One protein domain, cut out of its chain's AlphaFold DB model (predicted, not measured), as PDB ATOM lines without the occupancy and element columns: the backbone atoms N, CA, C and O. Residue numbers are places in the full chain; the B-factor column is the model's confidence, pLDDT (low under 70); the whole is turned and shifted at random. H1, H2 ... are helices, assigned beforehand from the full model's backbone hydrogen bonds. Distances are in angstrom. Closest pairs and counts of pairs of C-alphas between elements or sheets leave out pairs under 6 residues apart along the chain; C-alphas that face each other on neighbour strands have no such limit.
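What this domain is: This is residues 9 to 120 of the 499 residues of an uncharacterized protein of hydrothermal vent metagenome (UniProt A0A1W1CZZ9). A helical body is built round one long helix, H3: H1 and H2 join it in a loose three-helix up-and-down bundle, and the short helices H5 and H6 pack on H3 at residues 58 to 62 and 65 to 69. From the end of H3 an arm reaches far out from this body; it is made of H4, and residues 89 to 102 run back from its far end to H5. The printed part has 112 residues with six named helices, H1 to H6 in order along the chain, and no named strand; the class is all helix. The whole is loose, with a radius of gyration of the C-alphas of 18.1 A, and it spans 64 by 27 by 26 A, the arm making much of the length.

Where its parts are: H3, the longest helix, holds residues 47 to 70 and measures 34.3 A from C-alpha 47 at (14.203, -66.163, 52.606) to C-alpha 70 at (38.563, -45.030, 41.032). Before it come H1, residues 9 to 19, 15.5 A long, and H2, residues 29 to 40, 16.4 A long. After it, H4 holds residues 75 to 88 and measures 20.8 A, ending at C-alpha 88 at (48.905, -32.373, 15.545). H5 holds residues 103 to 108 and H6 residues 112 to 119.

How they stand to each other: H3 is the hub, touching four other helices. H2 and H3 form a helical hairpin at a shallow tilt of 26 degrees, opposite ways; H3 touches H2 with residues 53 to 64 alone, and the closest C-alphas, those of Leu 30 and Leu 60, are 7.1 A apart. H1 and H2 form another helical hairpin at a steep tilt of 42 degrees, with the C-alphas of Phe 15 and Thr 34 closest at 6.6 A. H1 and H3 only just touch, with 3 pairs of C-alphas within 8 A, the closest those of Leu 14 and Tyr 61 at 6.9 A. H5 touches H3 at a steep tilt of 46 degrees, closest at the C-alphas of Tyr 62 and Leu 107, 7.1 A apart. H6 touches H3 at a shallow tilt of 29 degrees, with the C-alphas of Ile 69 and Ile 119 closest at 6.4 A. H6 also touches H1, where the C-alphas of Leu 14 and Ile 112 are closest at 6.7 A. H4 touches no helix. Every O i to N i+4 pair is within hydrogen-bond range in H1, H2, H3, H5 and H6, and 7 of 10 are in H4.

The domain as a whole: The two C-alphas farthest apart, those of Asn 44 and Arg 89, are 64.5 A apart. The printed part has no cut. The link from H4 to H5, 14 residues, is long; those from H3 to H4 and from H5 to H6 are tight. The mean pLDDT of the printed part is 91.9, and residue 43 alone is under 70.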
ATOM      1  N   LYS A   9      22.801 -53.089  60.694       83.44
ATOM      2  CA  LYS A   9      23.870 -52.119  60.924       83.44
ATOM      3  C   LYS A   9      24.758 -51.892  59.691       83.44
ATOM      4  O   LYS A   9      25.165 -50.762  59.441       83.44
ATOM      5  N   LYS A  10      25.052 -52.942  58.914       84.50
ATOM      6  CA  LYS A  10      25.977 -52.865  57.771       84.50
ATOM      7  C   LYS A  10      25.354 -52.118  56.591       84.50
ATOM      8  O   LYS A  10      26.018 -51.268  56.007       84.50
ATOM      9  N   TYR A  11      24.101 -52.399  56.228       87.56
ATOM     10  CA  TYR A  11      23.482 -51.700  55.094       87.56
ATOM     11  C   TYR A  11      23.089 -50.258  55.438       87.56
ATOM     12  O   TYR A  11      23.237 -49.381  54.595       87.56
ATOM     13  N   GLN A  12      22.689 -49.980  56.683       90.44
ATOM     14  CA  GLN A  12      22.434 -48.606  57.130       90.44
ATOM     15  C   GLN A  12      23.709 -47.758  57.082       90.44
ATOM     16  O   GLN A  12      23.684 -46.616  56.627       90.44
ATOM     17  N   GLU A  13      24.844 -48.329  57.497       92.38
ATOM     18  CA  GLU A  13      26.145 -47.673  57.373       92.38
ATOM     19  C   GLU A  13      26.501 -47.414  55.898       92.38
ATOM     20  O   GLU A  13      26.948 -46.318  55.559       92.38
ATOM     21  N   LEU A  14      26.250 -48.379  55.003       94.19
ATOM     22  CA  LEU A  14      26.470 -48.211  53.563       94.19
ATOM     23  C   LEU A  14      25.672 -47.033  52.996       94.19
ATOM     24  O   LEU A  14      26.246 -46.167  52.332       94.19
ATOM     25  N   PHE A  15      24.371 -46.998  53.268       95.19
ATOM     26  CA  PHE A  15      23.478 -45.933  52.825       95.19
ATOM     27  C   PHE A  15      23.917 -44.573  53.358       95.19
ATOM     28  O   PHE A  15      24.037 -43.617  52.593       95.19
ATOM     29  N   LEU A  16      24.287 -44.499  54.640       94.81
ATOM     30  CA  LEU A  16      24.817 -43.279  55.242       94.81
ATOM     31  C   LEU A  16      26.068 -42.774  54.508       94.81
ATOM     32  O   LEU A  16      26.190 -41.573  54.261       94.81
ATOM     33  N   TYR A  17      27.001 -43.662  54.154       95.12
ATOM     34  CA  TYR A  17      28.204 -43.280  53.410       95.12
ATOM     35  C   TYR A  17      27.890 -42.806  51.992       95.12
ATOM     36  O   TYR A  17      28.471 -41.815  51.551       95.12
ATOM     37  N   ILE A  18      26.974 -43.481  51.299       95.94
ATOM     38  CA  ILE A  18      26.561 -43.111  49.944       95.94
ATOM     39  C   ILE A  18      25.858 -41.750  49.948       95.94
ATOM     40  O   ILE A  18      26.273 -40.846  49.226       95.94
ATOM     41  N   ASN A  19      24.853 -41.570  50.803       94.62
ATOM     42  CA  ASN A  19      24.034 -40.356  50.844       94.62
ATOM     43  C   ASN A  19      24.841 -39.115  51.267       94.62
ATOM     44  O   ASN A  19      24.507 -37.994  50.888       94.62
ATOM     45  N   ASN A  20      25.936 -39.302  52.016       94.31
ATOM     46  CA  ASN A  20      26.830 -38.218  52.432       94.31
ATOM     47  C   ASN A  20      28.044 -37.999  51.508       94.31
ATOM     48  O   ASN A  20      28.815 -37.055  51.731       94.31
ATOM     49  N   ASP A  21      28.254 -38.835  50.483       95.25
ATOM     50  CA  ASP A  21      29.366 -38.662  49.547       95.25
ATOM     51  C   ASP A  21      29.057 -37.548  48.535       95.25
ATOM     52  O   ASP A  21      28.471 -37.749  47.472       95.25
ATOM     53  N   VAL A  22      29.554 -36.351  48.848       95.31
ATOM     54  CA  VAL A  22      29.439 -35.144  48.010       95.31
ATOM     55  C   VAL A  22      30.130 -35.244  46.645       95.31
ATOM     56  O   VAL A  22      30.079 -34.293  45.870       95.31
ATOM     57  N   THR A  23      30.835 -36.339  46.350       95.62
ATOM     58  CA  THR A  23      31.481 -36.557  45.051       95.62
ATOM     59  C   THR A  23      30.598 -37.309  44.062       95.62
ATOM     60  O   THR A  23      30.899 -37.295  42.866       95.62
ATOM     61  N   LEU A  24      29.521 -37.944  44.531       93.69
ATOM     62  CA  LEU A  24      28.569 -38.641  43.674       93.69
ATOM     63  C   LEU A  24      27.745 -37.658  42.840       93.69
ATOM     64  O   LEU A  24      27.361 -36.577  43.287       93.69
ATOM     65  N   ASN A  25      27.448 -38.059  41.607       87.31
ATOM     66  CA  ASN A  25      26.474 -37.363  40.780       87.31
ATOM     67  C   ASN A  25      25.073 -37.536  41.386       87.31
ATOM     68  O   ASN A  25      24.587 -38.664  41.464       87.31
ATOM     69  N   SER A  26      24.405 -36.432  41.741       82.94
ATOM     70  CA  SER A  26      23.076 -36.436  42.375       82.94
ATOM     71  C   SER A  26      21.982 -37.115  41.544       82.94
ATOM     72  O   SER A  26      20.961 -37.510  42.084       82.94
ATOM     73  N   HIS A  27      22.185 -37.269  40.232       84.06
ATOM     74  CA  HIS A  27      21.260 -37.966  39.330       84.06
ATOM     75  C   HIS A  27      21.814 -39.315  38.839       84.06
ATOM     76  O   HIS A  27      21.253 -39.932  37.923       84.06
ATOM     77  N   GLY A  28      22.939 -39.749  39.409       87.38
ATOM     78  CA  GLY A  28      23.657 -40.958  39.037       87.38
ATOM     79  C   GLY A  28      22.938 -42.240  39.453       87.38
ATOM     80  O   GLY A  28      22.102 -42.258  40.354       87.38
ATOM     81  N   HIS A  29      23.304 -43.343  38.798       91.00
ATOM     82  CA  HIS A  29      22.750 -44.676  39.060       91.00
ATOM     83  C   HIS A  29      22.897 -45.109  40.525       91.00
ATOM     84  O   HIS A  29      21.990 -45.722  41.073       91.00
ATOM     85  N   LEU A  30      24.027 -44.781  41.157       93.00
ATOM     86  CA  LEU A  30      24.357 -45.264  42.494       93.00
ATOM     87  C   LEU A  30      23.419 -44.693  43.569       93.00
ATOM     88  O   LEU A  30      22.910 -45.456  44.386       93.00
ATOM     89  N   LEU A  31      23.134 -43.385  43.526       92.94
ATOM     90  CA  LEU A  31      22.169 -42.755  44.437       92.94
ATOM     91  C   LEU A  31      20.746 -43.255  44.171       92.94
ATOM     92  O   LEU A  31      20.094 -43.713  45.097       92.94
ATOM     93  N   LYS A  32      20.314 -43.318  42.905       93.38
ATOM     94  CA  LYS A  32      18.990 -43.862  42.545       93.38
ATOM     95  C   LYS A  32      18.786 -45.296  43.037       93.38
ATOM     96  O   LYS A  32      17.740 -45.625  43.579       93.38
ATOM     97  N   LYS A  33      19.791 -46.159  42.865       94.06
ATOM     98  CA  LYS A  33      19.760 -47.543  43.353       94.06
ATOM     99  C   LYS A  33      19.708 -47.601  44.881       94.06
ATOM    100  O   LYS A  33      19.055 -48.484  45.418       94.06
ATOM    101  N   THR A  34      20.365 -46.667  45.564       95.31
ATOM    102  CA  THR A  34      20.311 -46.545  47.029       95.31
ATOM    103  C   THR A  34      18.908 -46.164  47.491       95.31
ATOM    104  O   THR A  34      18.341 -46.883  48.299       95.31
ATOM    105  N   GLU A  35      18.304 -45.132  46.895       93.69
ATOM    106  CA  GLU A  35      16.936 -44.688  47.208       93.69
ATOM    107  C   GLU A  35      15.877 -45.774  46.959       93.69
ATOM    108  O   GLU A  35      14.887 -45.852  47.683       93.69
ATOM    109  N   ILE A  36      16.056 -46.600  45.921       93.38
ATOM    110  CA  ILE A  36      15.171 -47.738  45.638       93.38
ATOM    111  C   ILE A  36      15.317 -48.801  46.732       93.38
ATOM    112  O   ILE A  36      14.323 -49.190  47.336       93.38
ATOM    113  N   LEU A  37      16.548 -49.221  47.038       93.00
ATOM    114  CA  LEU A  37      16.796 -50.261  48.042       93.00
ATOM    115  C   LEU A  37      16.397 -49.818  49.455       93.00
ATOM    116  O   LEU A  37      15.900 -50.630  50.225       93.00
ATOM    117  N   GLU A  38      16.559 -48.537  49.793       92.19
ATOM    118  CA  GLU A  38      16.075 -47.971  51.057       92.19
ATOM    119  C   GLU A  38      14.556 -48.104  51.223       92.19
ATOM    120  O   GLU A  38      14.087 -48.278  52.344       92.19
ATOM    121  N   LYS A  39      13.790 -48.040  50.125       90.12
ATOM    122  CA  LYS A  39      12.326 -48.198  50.137       90.12
ATOM    123  C   LYS A  39      11.878 -49.659  50.121       90.12
ATOM    124  O   LYS A  39      10.796 -49.951  50.612       90.12
ATOM    125  N   GLU A  40      12.672 -50.543  49.522       88.06
ATOM    126  CA  GLU A  40      12.357 -51.972  49.378       88.06
ATOM    127  C   GLU A  40      12.751 -52.811  50.604       88.06
ATOM    128  O   GLU A  40      12.269 -53.932  50.758       88.06
ATOM    129  N   ILE A  41      13.633 -52.307  51.474       85.69
ATOM    130  CA  ILE A  41      14.000 -53.009  52.710       85.69
ATOM    131  C   ILE A  41      12.829 -52.964  53.697       85.69
ATOM    132  O   ILE A  41      12.530 -51.930  54.290       85.69
ATOM    133  N   ASP A  42      12.219 -54.130  53.898       75.38
ATOM    134  CA  ASP A  42      11.187 -54.396  54.898       75.38
ATOM    135  C   ASP A  42      11.700 -55.419  55.935       75.38
ATOM    136  O   ASP A  42      12.603 -56.217  55.666       75.38
ATOM    137  N   ASN A  43      11.124 -55.409  57.135       67.81
ATOM    138  CA  ASN A  43      11.428 -56.353  58.208       67.81
ATOM    139  C   ASN A  43      10.782 -57.739  57.992       67.81
ATOM    140  O   ASN A  43      11.167 -58.686  58.676       67.81
ATOM    141  N   ASN A  44       9.848 -57.878  57.041       77.81
ATOM    142  CA  ASN A  44       9.074 -59.104  56.787       77.81
ATOM    143  C   ASN A  44       9.417 -59.811  55.457       77.81
ATOM    144  O   ASN A  44       8.545 -60.390  54.812       77.81
ATOM    145  N   LEU A  45      10.681 -59.786  55.028       82.25
ATOM    146  CA  LEU A  45      11.102 -60.451  53.788       82.25
ATOM    147  C   LEU A  45      11.131 -61.981  53.933       82.25
ATOM    148  O   LEU A  45      11.627 -62.530  54.921       82.25
ATOM    149  N   THR A  46      10.691 -62.694  52.894       87.62
ATOM    150  CA  THR A  46      10.916 -64.142  52.767       87.62
ATOM    151  C   THR A  46      12.415 -64.459  52.652       87.62
ATOM    152  O   THR A  46      13.253 -63.587  52.400       87.62
ATOM    153  N   LYS A  47      12.800 -65.738  52.789       85.88
ATOM    154  CA  LYS A  47      14.203 -66.163  52.606       85.88
ATOM    155  C   LYS A  47      14.738 -65.850  51.203       85.88
ATOM    156  O   LYS A  47      15.900 -65.474  51.068       85.88
ATOM    157  N   GLU A  48      13.908 -66.003  50.169       88.00
ATOM    158  CA  GLU A  48      14.308 -65.712  48.789       88.00
ATOM    159  C   GLU A  48      14.493 -64.205  48.565       88.00
ATOM    160  O   GLU A  48      15.502 -63.785  47.995       88.00
ATOM    161  N   GLU A  49      13.569 -63.381  49.063       88.88
ATOM    162  CA  GLU A  49      13.674 -61.920  48.983       88.88
ATOM    163  C   GLU A  49      14.865 -61.396  49.788       88.88
ATOM    164  O   GLU A  49      15.615 -60.555  49.296       88.88
ATOM    165  N   THR A  50      15.109 -61.962  50.974       87.44
ATOM    166  CA  THR A  50      16.299 -61.676  51.788       87.44
ATOM    167  C   THR A  50      17.579 -61.938  50.993       87.44
ATOM    168  O   THR A  50      18.456 -61.078  50.934       87.44
ATOM    169  N   PHE A  51      17.677 -63.089  50.319       88.06
ATOM    170  CA  PHE A  51      18.840 -63.423  49.493       88.06
ATOM    171  C   PHE A  51      19.019 -62.457  48.310       88.06
ATOM    172  O   PHE A  51      20.130 -61.990  48.045       88.06
ATOM    173  N   ARG A  52      17.931 -62.112  47.608       90.38
ATOM    174  CA  ARG A  52      17.970 -61.125  46.514       90.38
ATOM    175  C   ARG A  52      18.436 -59.754  47.017       90.38
ATOM    176  O   ARG A  52      19.308 -59.147  46.389       90.38
ATOM    177  N   MET A  53      17.934 -59.321  48.171       91.06
ATOM    178  CA  MET A  53      18.311 -58.060  48.807       91.06
ATOM    179  C   MET A  53      19.796 -58.045  49.205       91.06
ATOM    180  O   MET A  53      20.508 -57.081  48.923       91.06
ATOM    181  N   GLU A  54      20.320 -59.138  49.771       89.56
ATOM    182  CA  GLU A  54      21.753 -59.268  50.076       89.56
ATOM    183  C   GLU A  54      22.636 -59.127  48.828       89.56
ATOM    184  O   GLU A  54      23.675 -58.452  48.864       89.56
ATOM    185  N   LEU A  55      22.226 -59.724  47.703       92.00
ATOM    186  CA  LEU A  55      22.932 -59.586  46.428       92.00
ATOM    187  C   LEU A  55      22.887 -58.145  45.907       92.00
ATOM    188  O   LEU A  55      23.916 -57.624  45.459       92.00
ATOM    189  N   GLN A  56      21.732 -57.477  45.986       94.25
ATOM    190  CA  GLN A  56      21.578 -56.082  45.567       94.25
ATOM    191  C   GLN A  56      22.424 -55.129  46.424       94.25
ATOM    192  O   GLN A  56      23.130 -54.285  45.867       94.25
ATOM    193  N   LEU A  57      22.430 -55.310  47.747       93.56
ATOM    194  CA  LEU A  57      23.255 -54.544  48.687       93.56
ATOM    195  C   LEU A  57      24.751 -54.786  48.467       93.56
ATOM    196  O   LEU A  57      25.542 -53.842  48.454       93.56
ATOM    197  N   THR A  58      25.154 -56.035  48.223       93.06
ATOM    198  CA  THR A  58      26.550 -56.370  47.899       93.06
ATOM    199  C   THR A  58      26.975 -55.732  46.578       93.06
ATOM    200  O   THR A  58      28.071 -55.174  46.468       93.06
ATOM    201  N   SER A  59      26.095 -55.761  45.573       95.31
ATOM    202  CA  SER A  59      26.303 -55.090  44.292       95.31
ATOM    203  C   SER A  59      26.427 -53.572  44.464       95.31
ATOM    204  O   SER A  59      27.358 -52.983  43.911       95.31
ATOM    205  N   LEU A  60      25.554 -52.950  45.263       96.06
ATOM    206  CA  LEU A  60      25.621 -51.526  45.590       96.06
ATOM    207  C   LEU A  60      26.943 -51.179  46.285       96.06
ATOM    208  O   LEU A  60      27.633 -50.247  45.867       96.06
ATOM    209  N   TYR A  61      27.345 -51.962  47.290       96.06
ATOM    210  CA  TYR A  61      28.600 -51.735  48.001       96.06
ATOM    211  C   TYR A  61      29.807 -51.857  47.069       96.06
ATOM    212  O   TYR A  61      30.706 -51.017  47.090       96.06
ATOM    213  N   TYR A  62      29.813 -52.854  46.184       96.06
ATOM    214  CA  TYR A  62      30.859 -53.010  45.179       96.06
ATOM    215  C   TYR A  62      30.941 -51.811  44.220       96.06
ATOM    216  O   TYR A  62      32.041 -51.337  43.909       96.06
ATOM    217  N   GLU A  63      29.800 -51.294  43.757       95.56
ATOM    218  CA  GLU A  63      29.743 -50.080  42.938       95.56
ATOM    219  C   GLU A  63      30.293 -48.863  43.700       95.56
ATOM    220  O   GLU A  63      31.124 -48.125  43.157       95.56
ATOM    221  N   PHE A  64      29.921 -48.705  44.973       96.31
ATOM    222  CA  PHE A  64      30.390 -47.613  45.829       96.31
ATOM    223  C   PHE A  64      31.891 -47.692  46.125       96.31
ATOM    224  O   PHE A  64      32.605 -46.692  46.017       96.31
ATOM    225  N   LEU A  65      32.424 -48.889  46.384       96.06
ATOM    226  CA  LEU A  65      33.867 -49.105  46.516       96.06
ATOM    227  C   LEU A  65      34.602 -48.733  45.226       96.06
ATOM    228  O   LEU A  65      35.649 -48.084  45.268       96.06
ATOM    229  N   LYS A  66      34.059 -49.088  44.052       95.00
ATOM    230  CA  LYS A  66      34.660 -48.696  42.769       95.00
ATOM    231  C   LYS A  66      34.665 -47.184  42.575       95.00
ATOM    232  O   LYS A  66      35.686 -46.664  42.124       95.00
ATOM    233  N   HIS A  67      33.581 -46.492  42.925       94.75
ATOM    234  CA  HIS A  67      33.521 -45.026  42.911       94.75
ATOM    235  C   HIS A  67      34.539 -44.399  43.872       94.75
ATOM    236  O   HIS A  67      35.279 -43.480  43.510       94.75
ATOM    237  N   THR A  68      34.647 -44.931  45.085       95.00
ATOM    238  CA  THR A  68      35.560 -44.408  46.107       95.00
ATOM    239  C   THR A  68      37.026 -44.601  45.701       95.00
ATOM    240  O   THR A  68      37.842 -43.687  45.829       95.00
ATOM    241  N   ILE A  69      37.365 -45.760  45.126       95.56
ATOM    242  CA  ILE A  69      38.739 -46.103  44.729       95.56
ATOM    243  C   ILE A  69      39.141 -45.447  43.402       95.56
ATOM    244  O   ILE A  69      40.288 -45.018  43.261       95.56
ATOM    245  N   TYR A  70      38.238 -45.398  42.417       94.31
ATOM    246  CA  TYR A  70      38.563 -45.030  41.032       94.31
ATOM    247  C   TYR A  70      37.824 -43.794  40.508       94.31
ATOM    248  O   TYR A  70      38.169 -43.315  39.426       94.31
ATOM    249  N   GLY A  71      36.849 -43.254  41.232       94.44
ATOM    250  CA  GLY A  71      36.070 -42.102  40.784       94.44
ATOM    251  C   GLY A  71      35.332 -42.346  39.468       94.44
ATOM    252  O   GLY A  71      35.113 -43.486  39.047       94.44
ATOM    253  N   GLU A  72      35.001 -41.258  38.773       93.25
ATOM    254  CA  GLU A  72      34.098 -41.293  37.616       93.25
ATOM    255  C   GLU A  72      34.770 -40.892  36.296       93.25
ATOM    256  O   GLU A  72      34.117 -40.793  35.255       93.25
ATOM    257  N   ILE A  73      36.095 -40.709  36.280       94.81
ATOM    258  CA  ILE A  73      36.826 -40.332  35.062       94.81
ATOM    259  C   ILE A  73      36.619 -41.359  33.937       94.81
ATOM    260  O   ILE A  73      36.954 -42.546  34.038       94.81
ATOM    261  N   GLN A  74      36.187 -40.866  32.776       94.75
ATOM    262  CA  GLN A  74      36.048 -41.645  31.547       94.75
ATOM    263  C   GLN A  74      37.403 -41.870  30.845       94.75
ATOM    264  O   GLN A  74      37.675 -41.346  29.759       94.75
ATOM    265  N   TRP A  75      38.272 -42.701  31.431       94.81
ATOM    266  CA  TRP A  75      39.641 -42.930  30.938       94.81
ATOM    267  C   TRP A  75      39.739 -43.399  29.484       94.81
ATOM    268  O   TRP A  75      40.701 -43.047  28.801       94.81
ATOM    269  N   LYS A  76      38.774 -44.183  28.986       95.00
ATOM    270  CA  LYS A  76      38.753 -44.625  27.578       95.00
ATOM    271  C   LYS A  76      38.624 -43.424  26.632       95.00
ATOM    272  O   LYS A  76      39.386 -43.311  25.671       95.00
ATOM    273  N   ASN A  77      37.719 -42.496  26.947       95.50
ATOM    274  CA  ASN A  77      37.510 -41.271  26.175       95.50
ATOM    275  C   ASN A  77      38.725 -40.345  26.251       95.50
ATOM    276  O   ASN A  77      39.174 -39.843  25.219       95.50
ATOM    277  N   PHE A  78      39.298 -40.177  27.444       96.25
ATOM    278  CA  PHE A  78      40.508 -39.379  27.623       96.25
ATOM    279  C   PHE A  78      41.696 -39.946  26.829       96.25
ATOM    280  O   PHE A  78      42.318 -39.220  26.055       96.25
ATOM    281  N   SER A  79      41.957 -41.255  26.920       95.62
ATOM    282  CA  SER A  79      43.023 -41.922  26.154       95.62
ATOM    283  C   SER A  79      42.855 -41.758  24.642       95.62
ATOM    284  O   SER A  79      43.837 -41.518  23.939       95.62
ATOM    285  N   ARG A  80      41.616 -41.828  24.131       95.75
ATOM    286  CA  ARG A  80      41.311 -41.575  22.713       95.75
ATOM    287  C   ARG A  80      41.626 -40.130  22.317       95.75
ATOM    288  O   ARG A  80      42.265 -39.912  21.291       95.75
ATOM    289  N   LYS A  81      41.253 -39.146  23.145       95.94
ATOM    290  CA  LYS A  81      41.601 -37.734  22.908       95.94
ATOM    291  C   LYS A  81      43.117 -37.521  22.890       95.94
ATOM    292  O   LYS A  81      43.620 -36.913  21.950       95.94
ATOM    293  N   LEU A  82      43.857 -38.091  23.848       95.19
ATOM    294  CA  LEU A  82      45.325 -38.022  23.854       95.19
ATOM    295  C   LEU A  82      45.948 -38.683  22.619       95.19
ATOM    296  O   LEU A  82      46.918 -38.168  22.068       95.19
ATOM    297  N   HIS A  83      45.394 -39.804  22.156       94.88
ATOM    298  CA  HIS A  83      45.854 -40.447  20.928       94.88
ATOM    299  C   HIS A  83      45.662 -39.534  19.706       94.88
ATOM    300  O   HIS A  83      46.580 -39.397  18.897       94.88
ATOM    301  N   ASN A  84      44.514 -38.858  19.602       95.69
ATOM    302  CA  ASN A  84      44.203 -37.959  18.486       95.69
ATOM    303  C   ASN A  84      45.149 -36.751  18.404       95.69
ATOM    304  O   ASN A  84      45.429 -36.274  17.303       95.69
ATOM    305  N   LEU A  85      45.718 -36.304  19.529       94.94
ATOM    306  CA  LEU A  85      46.709 -35.220  19.558       94.94
ATOM    307  C   LEU A  85      47.971 -35.520  18.726       94.94
ATOM    308  O   LEU A  85      48.628 -34.590  18.248       94.94
ATOM    309  N   LYS A  86      48.272 -36.799  18.456       92.94
ATOM    310  CA  LYS A  86      49.386 -37.191  17.576       92.94
ATOM    311  C   LYS A  86      49.239 -36.647  16.153       92.94
ATOM    312  O   LYS A  86      50.259 -36.341  15.538       92.94
ATOM    313  N   ARG A  87      48.005 -36.458  15.657       93.38
ATOM    314  CA  ARG A  87      47.736 -35.837  14.341       93.38
ATOM    315  C   ARG A  87      48.288 -34.410  14.266       93.38
ATOM    316  O   ARG A  87      48.765 -33.984  13.223       93.38
ATOM    317  N   TYR A  88      48.337 -33.716  15.403       91.62
ATOM    318  CA  TYR A  88      48.905 -32.373  15.545       91.62
ATOM    319  C   TYR A  88      50.375 -32.376  15.993       91.62
ATOM    320  O   TYR A  88      50.893 -31.338  16.420       91.62
ATOM    321  N   ARG A  89      51.048 -33.535  15.898       88.69
ATOM    322  CA  ARG A  89      52.431 -33.784  16.344       88.69
ATOM    323  C   ARG A  89      52.647 -33.578  17.848       88.69
ATOM    324  O   ARG A  89      53.769 -33.326  18.280       88.69
ATOM    325  N   ILE A  90      51.588 -33.715  18.648       92.00
ATOM    326  CA  ILE A  90      51.636 -33.601  20.108       92.00
ATOM    327  C   ILE A  90      51.606 -35.008  20.706       92.00
ATOM    328  O   ILE A  90      50.632 -35.743  20.556       92.00
ATOM    329  N   ASN A  91      52.680 -35.395  21.395       90.06
ATOM    330  CA  ASN A  91      52.789 -36.709  22.033       90.06
ATOM    331  C   ASN A  91      52.522 -36.615  23.542       90.06
ATOM    332  O   ASN A  91      53.429 -36.777  24.353       90.06
ATOM    333  N   ALA A  92      51.272 -36.337  23.907       94.69
ATOM    334  CA  ALA A  92      50.824 -36.317  25.297       94.69
ATOM    335  C   ALA A  92      50.735 -37.734  25.881       94.69
ATOM    336  O   ALA A  92      50.187 -38.642  25.249       94.69
ATOM    337  N   LYS A  93      51.262 -37.933  27.096       95.12
ATOM    338  CA  LYS A  93      51.232 -39.224  27.799       95.12
ATOM    339  C   LYS A  93      50.772 -39.057  29.241       95.12
ATOM    340  O   LYS A  93      51.251 -38.180  29.954       95.12
ATOM    341  N   TRP A  94      49.903 -39.968  29.664       96.62
ATOM    342  CA  TRP A  94      49.450 -40.108  31.042       96.62
ATOM    343  C   TRP A  94      49.518 -41.584  31.425       96.62
ATOM    344  O   TRP A  94      48.769 -42.401  30.886       96.62
ATOM    345  N   LEU A  95      50.426 -41.940  32.333       95.19
ATOM    346  CA  LEU A  95      50.528 -43.293  32.865       95.19
ATOM    347  C   LEU A  95      49.658 -43.405  34.117       95.19
ATOM    348  O   LEU A  95      49.900 -42.741  35.121       95.19
ATOM    349  N   LYS A  96      48.622 -44.241  34.047       91.50
ATOM    350  CA  LYS A  96      47.735 -44.506  35.185       91.50
ATOM    351  C   LYS A  96      48.478 -45.349  36.220       91.50
ATOM    352  O   LYS A  96      48.961 -46.420  35.864       91.50
ATOM    353  N   THR A  97      48.499 -44.922  37.482       88.69
ATOM    354  CA  THR A  97      49.009 -45.762  38.581       88.69
ATOM    355  C   THR A  97      48.050 -46.916  38.864       88.69
ATOM    356  O   THR A  97      48.500 -48.044  39.003       88.69
ATOM    357  N   ARG A  98      46.735 -46.623  38.898       90.06
ATOM    358  CA  ARG A  98      45.642 -47.534  39.296       90.06
ATOM    359  C   ARG A  98      45.948 -48.240  40.632       90.06
ATOM    360  O   ARG A  98      46.541 -49.317  40.614       90.06
ATOM    361  N   PRO A  99      45.536 -47.665  41.779       91.62
ATOM    362  CA  PRO A  99      45.673 -48.330  43.073       91.62
ATOM    363  C   PRO A  99      45.114 -49.753  43.028       91.62
ATOM    364  O   PRO A  99      44.052 -49.983  42.448       91.62
ATOM    365  N   LYS A 100      45.857 -50.706  43.592       90.56
ATOM    366  CA  LYS A 100      45.462 -52.112  43.641       90.56
ATOM    367  C   LYS A 100      44.881 -52.399  45.019       90.56
ATOM    368  O   LYS A 100      45.595 -52.280  46.005       90.56
ATOM    369  N   PHE A 101      43.612 -52.785  45.051       92.69
ATOM    370  CA  PHE A 101      42.913 -53.240  46.247       92.69
ATOM    371  C   PHE A 101      42.269 -54.596  45.968       92.69
ATOM    372  O   PHE A 101      41.819 -54.841  44.841       92.69
ATOM    373  N   ASN A 102      42.219 -55.465  46.978       93.69
ATOM    374  CA  ASN A 102      41.496 -56.727  46.890       93.69
ATOM    375  C   ASN A 102      40.025 -56.499  47.264       93.69
ATOM    376  O   ASN A 102      39.680 -56.406  48.437       93.69
ATOM    377  N   PHE A 103      39.152 -56.420  46.258       93.38
ATOM    378  CA  PHE A 103      37.723 -56.187  46.479       93.38
ATOM    379  C   PHE A 103      37.045 -57.298  47.284       93.38
ATOM    380  O   PHE A 103      36.107 -56.997  48.006       93.38
ATOM    381  N   GLN A 104      37.513 -58.548  47.207       92.69
ATOM    382  CA  GLN A 104      36.945 -59.634  48.012       92.69
ATOM    383  C   GLN A 104      37.190 -59.370  49.500       92.69
ATOM    384  O   GLN A 104      36.256 -59.434  50.292       92.69
ATOM    385  N   THR A 105      38.415 -58.972  49.858       93.81
ATOM    386  CA  THR A 105      38.770 -58.591  51.233       93.81
ATOM    387  C   THR A 105      37.968 -57.377  51.709       93.81
ATOM    388  O   THR A 105      37.422 -57.403  52.807       93.81
ATOM    389  N   LEU A 106      37.834 -56.341  50.871       94.44
ATOM    390  CA  LEU A 106      37.080 -55.131  51.225       94.44
ATOM    391  C   LEU A 106      35.574 -55.401  51.405       94.44
ATOM    392  O   LEU A 106      34.956 -54.870  52.323       94.44
ATOM    393  N   LEU A 107      34.970 -56.231  50.545       92.31
ATOM    394  CA  LEU A 107      33.550 -56.594  50.640       92.31
ATOM    395  C   LEU A 107      33.261 -57.470  51.871       92.31
ATOM    396  O   LEU A 107      32.212 -57.321  52.510       92.31
ATOM    397  N   ALA A 108      34.198 -58.365  52.202       90.19
ATOM    398  CA  ALA A 108      34.104 -59.264  53.346       90.19
ATOM    399  C   ALA A 108      34.274 -58.548  54.695       90.19
ATOM    400  O   ALA A 108      33.770 -59.053  55.697       90.19
ATOM    401  N   ASN A 109      34.926 -57.378  54.734       89.62
ATOM    402  CA  ASN A 109      35.074 -56.616  55.972       89.62
ATOM    403  C   ASN A 109      33.675 -56.279  56.555       89.62
ATOM    404  O   ASN A 109      32.805 -55.755  55.841       89.62
ATOM    405  N   PRO A 110      33.397 -56.628  57.827       85.38
ATOM    406  CA  PRO A 110      32.121 -56.316  58.464       85.38
ATOM    407  C   PRO A 110      31.928 -54.817  58.743       85.38
ATOM    408  O   PRO A 110      30.784 -54.393  58.870       85.38
ATOM    409  N   ASN A 111      33.010 -54.036  58.825       89.44
ATOM    410  CA  ASN A 111      33.010 -52.615  59.156       89.44
ATOM    411  C   ASN A 111      33.251 -51.762  57.896       89.44
ATOM    412  O   ASN A 111      34.351 -51.742  57.325       89.44
ATOM    413  N   ILE A 112      32.216 -51.046  57.448       90.81
ATOM    414  CA  ILE A 112      32.324 -50.213  56.247       90.81
ATOM    415  C   ILE A 112      33.208 -49.000  56.535       90.81
ATOM    416  O   ILE A 112      34.070 -48.686  55.715       90.81
ATOM    417  N   SER A 113      33.082 -48.367  57.705       91.62
ATOM    418  CA  SER A 113      33.918 -47.226  58.088       91.62
ATOM    419  C   SER A 113      35.418 -47.517  58.003       91.62
ATOM    420  O   SER A 113      36.178 -46.724  57.436       91.62
ATOM    421  N   GLU A 114      35.852 -48.673  58.509       93.06
ATOM    422  CA  GLU A 114      37.248 -49.108  58.420       93.06
ATOM    423  C   GLU A 114      37.685 -49.276  56.961       93.06
ATOM    424  O   GLU A 114      38.724 -48.743  56.559       93.06
ATOM    425  N   THR A 115      36.844 -49.924  56.152       94.94
ATOM    426  CA  THR A 115      37.101 -50.134  54.723       94.94
ATOM    427  C   THR A 115      37.261 -48.806  53.982       94.94
ATOM    428  O   THR A 115      38.223 -48.618  53.236       94.94
ATOM    429  N   ILE A 116      36.357 -47.847  54.212       93.69
ATOM    430  CA  ILE A 116      36.419 -46.516  53.594       93.69
ATOM    431  C   ILE A 116      37.685 -45.770  54.037       93.69
ATOM    432  O   ILE A 116      38.383 -45.191  53.202       93.69
ATOM    433  N   LYS A 117      38.037 -45.832  55.326       92.56
ATOM    434  CA  LYS A 117      39.251 -45.205  55.872       92.56
ATOM    435  C   LYS A 117      40.537 -45.792  55.279       92.56
ATOM    436  O   LYS A 117      41.514 -45.057  55.111       92.56
ATOM    437  N   GLU A 118      40.553 -47.088  54.975       92.81
ATOM    438  CA  GLU A 118      41.691 -47.774  54.356       92.81
ATOM    439  C   GLU A 118      41.926 -47.309  52.910       92.81
ATOM    440  O   GLU A 118      43.057 -46.984  52.531       92.81
ATOM    441  N   ILE A 119      40.862 -47.249  52.103       94.12
ATOM    442  CA  ILE A 119      40.957 -46.981  50.657       94.12
ATOM    443  C   ILE A 119      41.111 -45.492  50.307       94.12
ATOM    444  O   ILE A 119      41.537 -45.150  49.189       94.12
ATOM    445  N   GLU A 120      40.772 -44.607  51.248       92.38
ATOM    446  CA  GLU A 120      40.795 -43.158  51.068       92.38
ATOM    447  C   GLU A 120      42.210 -42.633  50.729       92.38
ATOM    448  O   GLU A 120      43.198 -42.987  51.383       92.38
TER     449      GLU A 120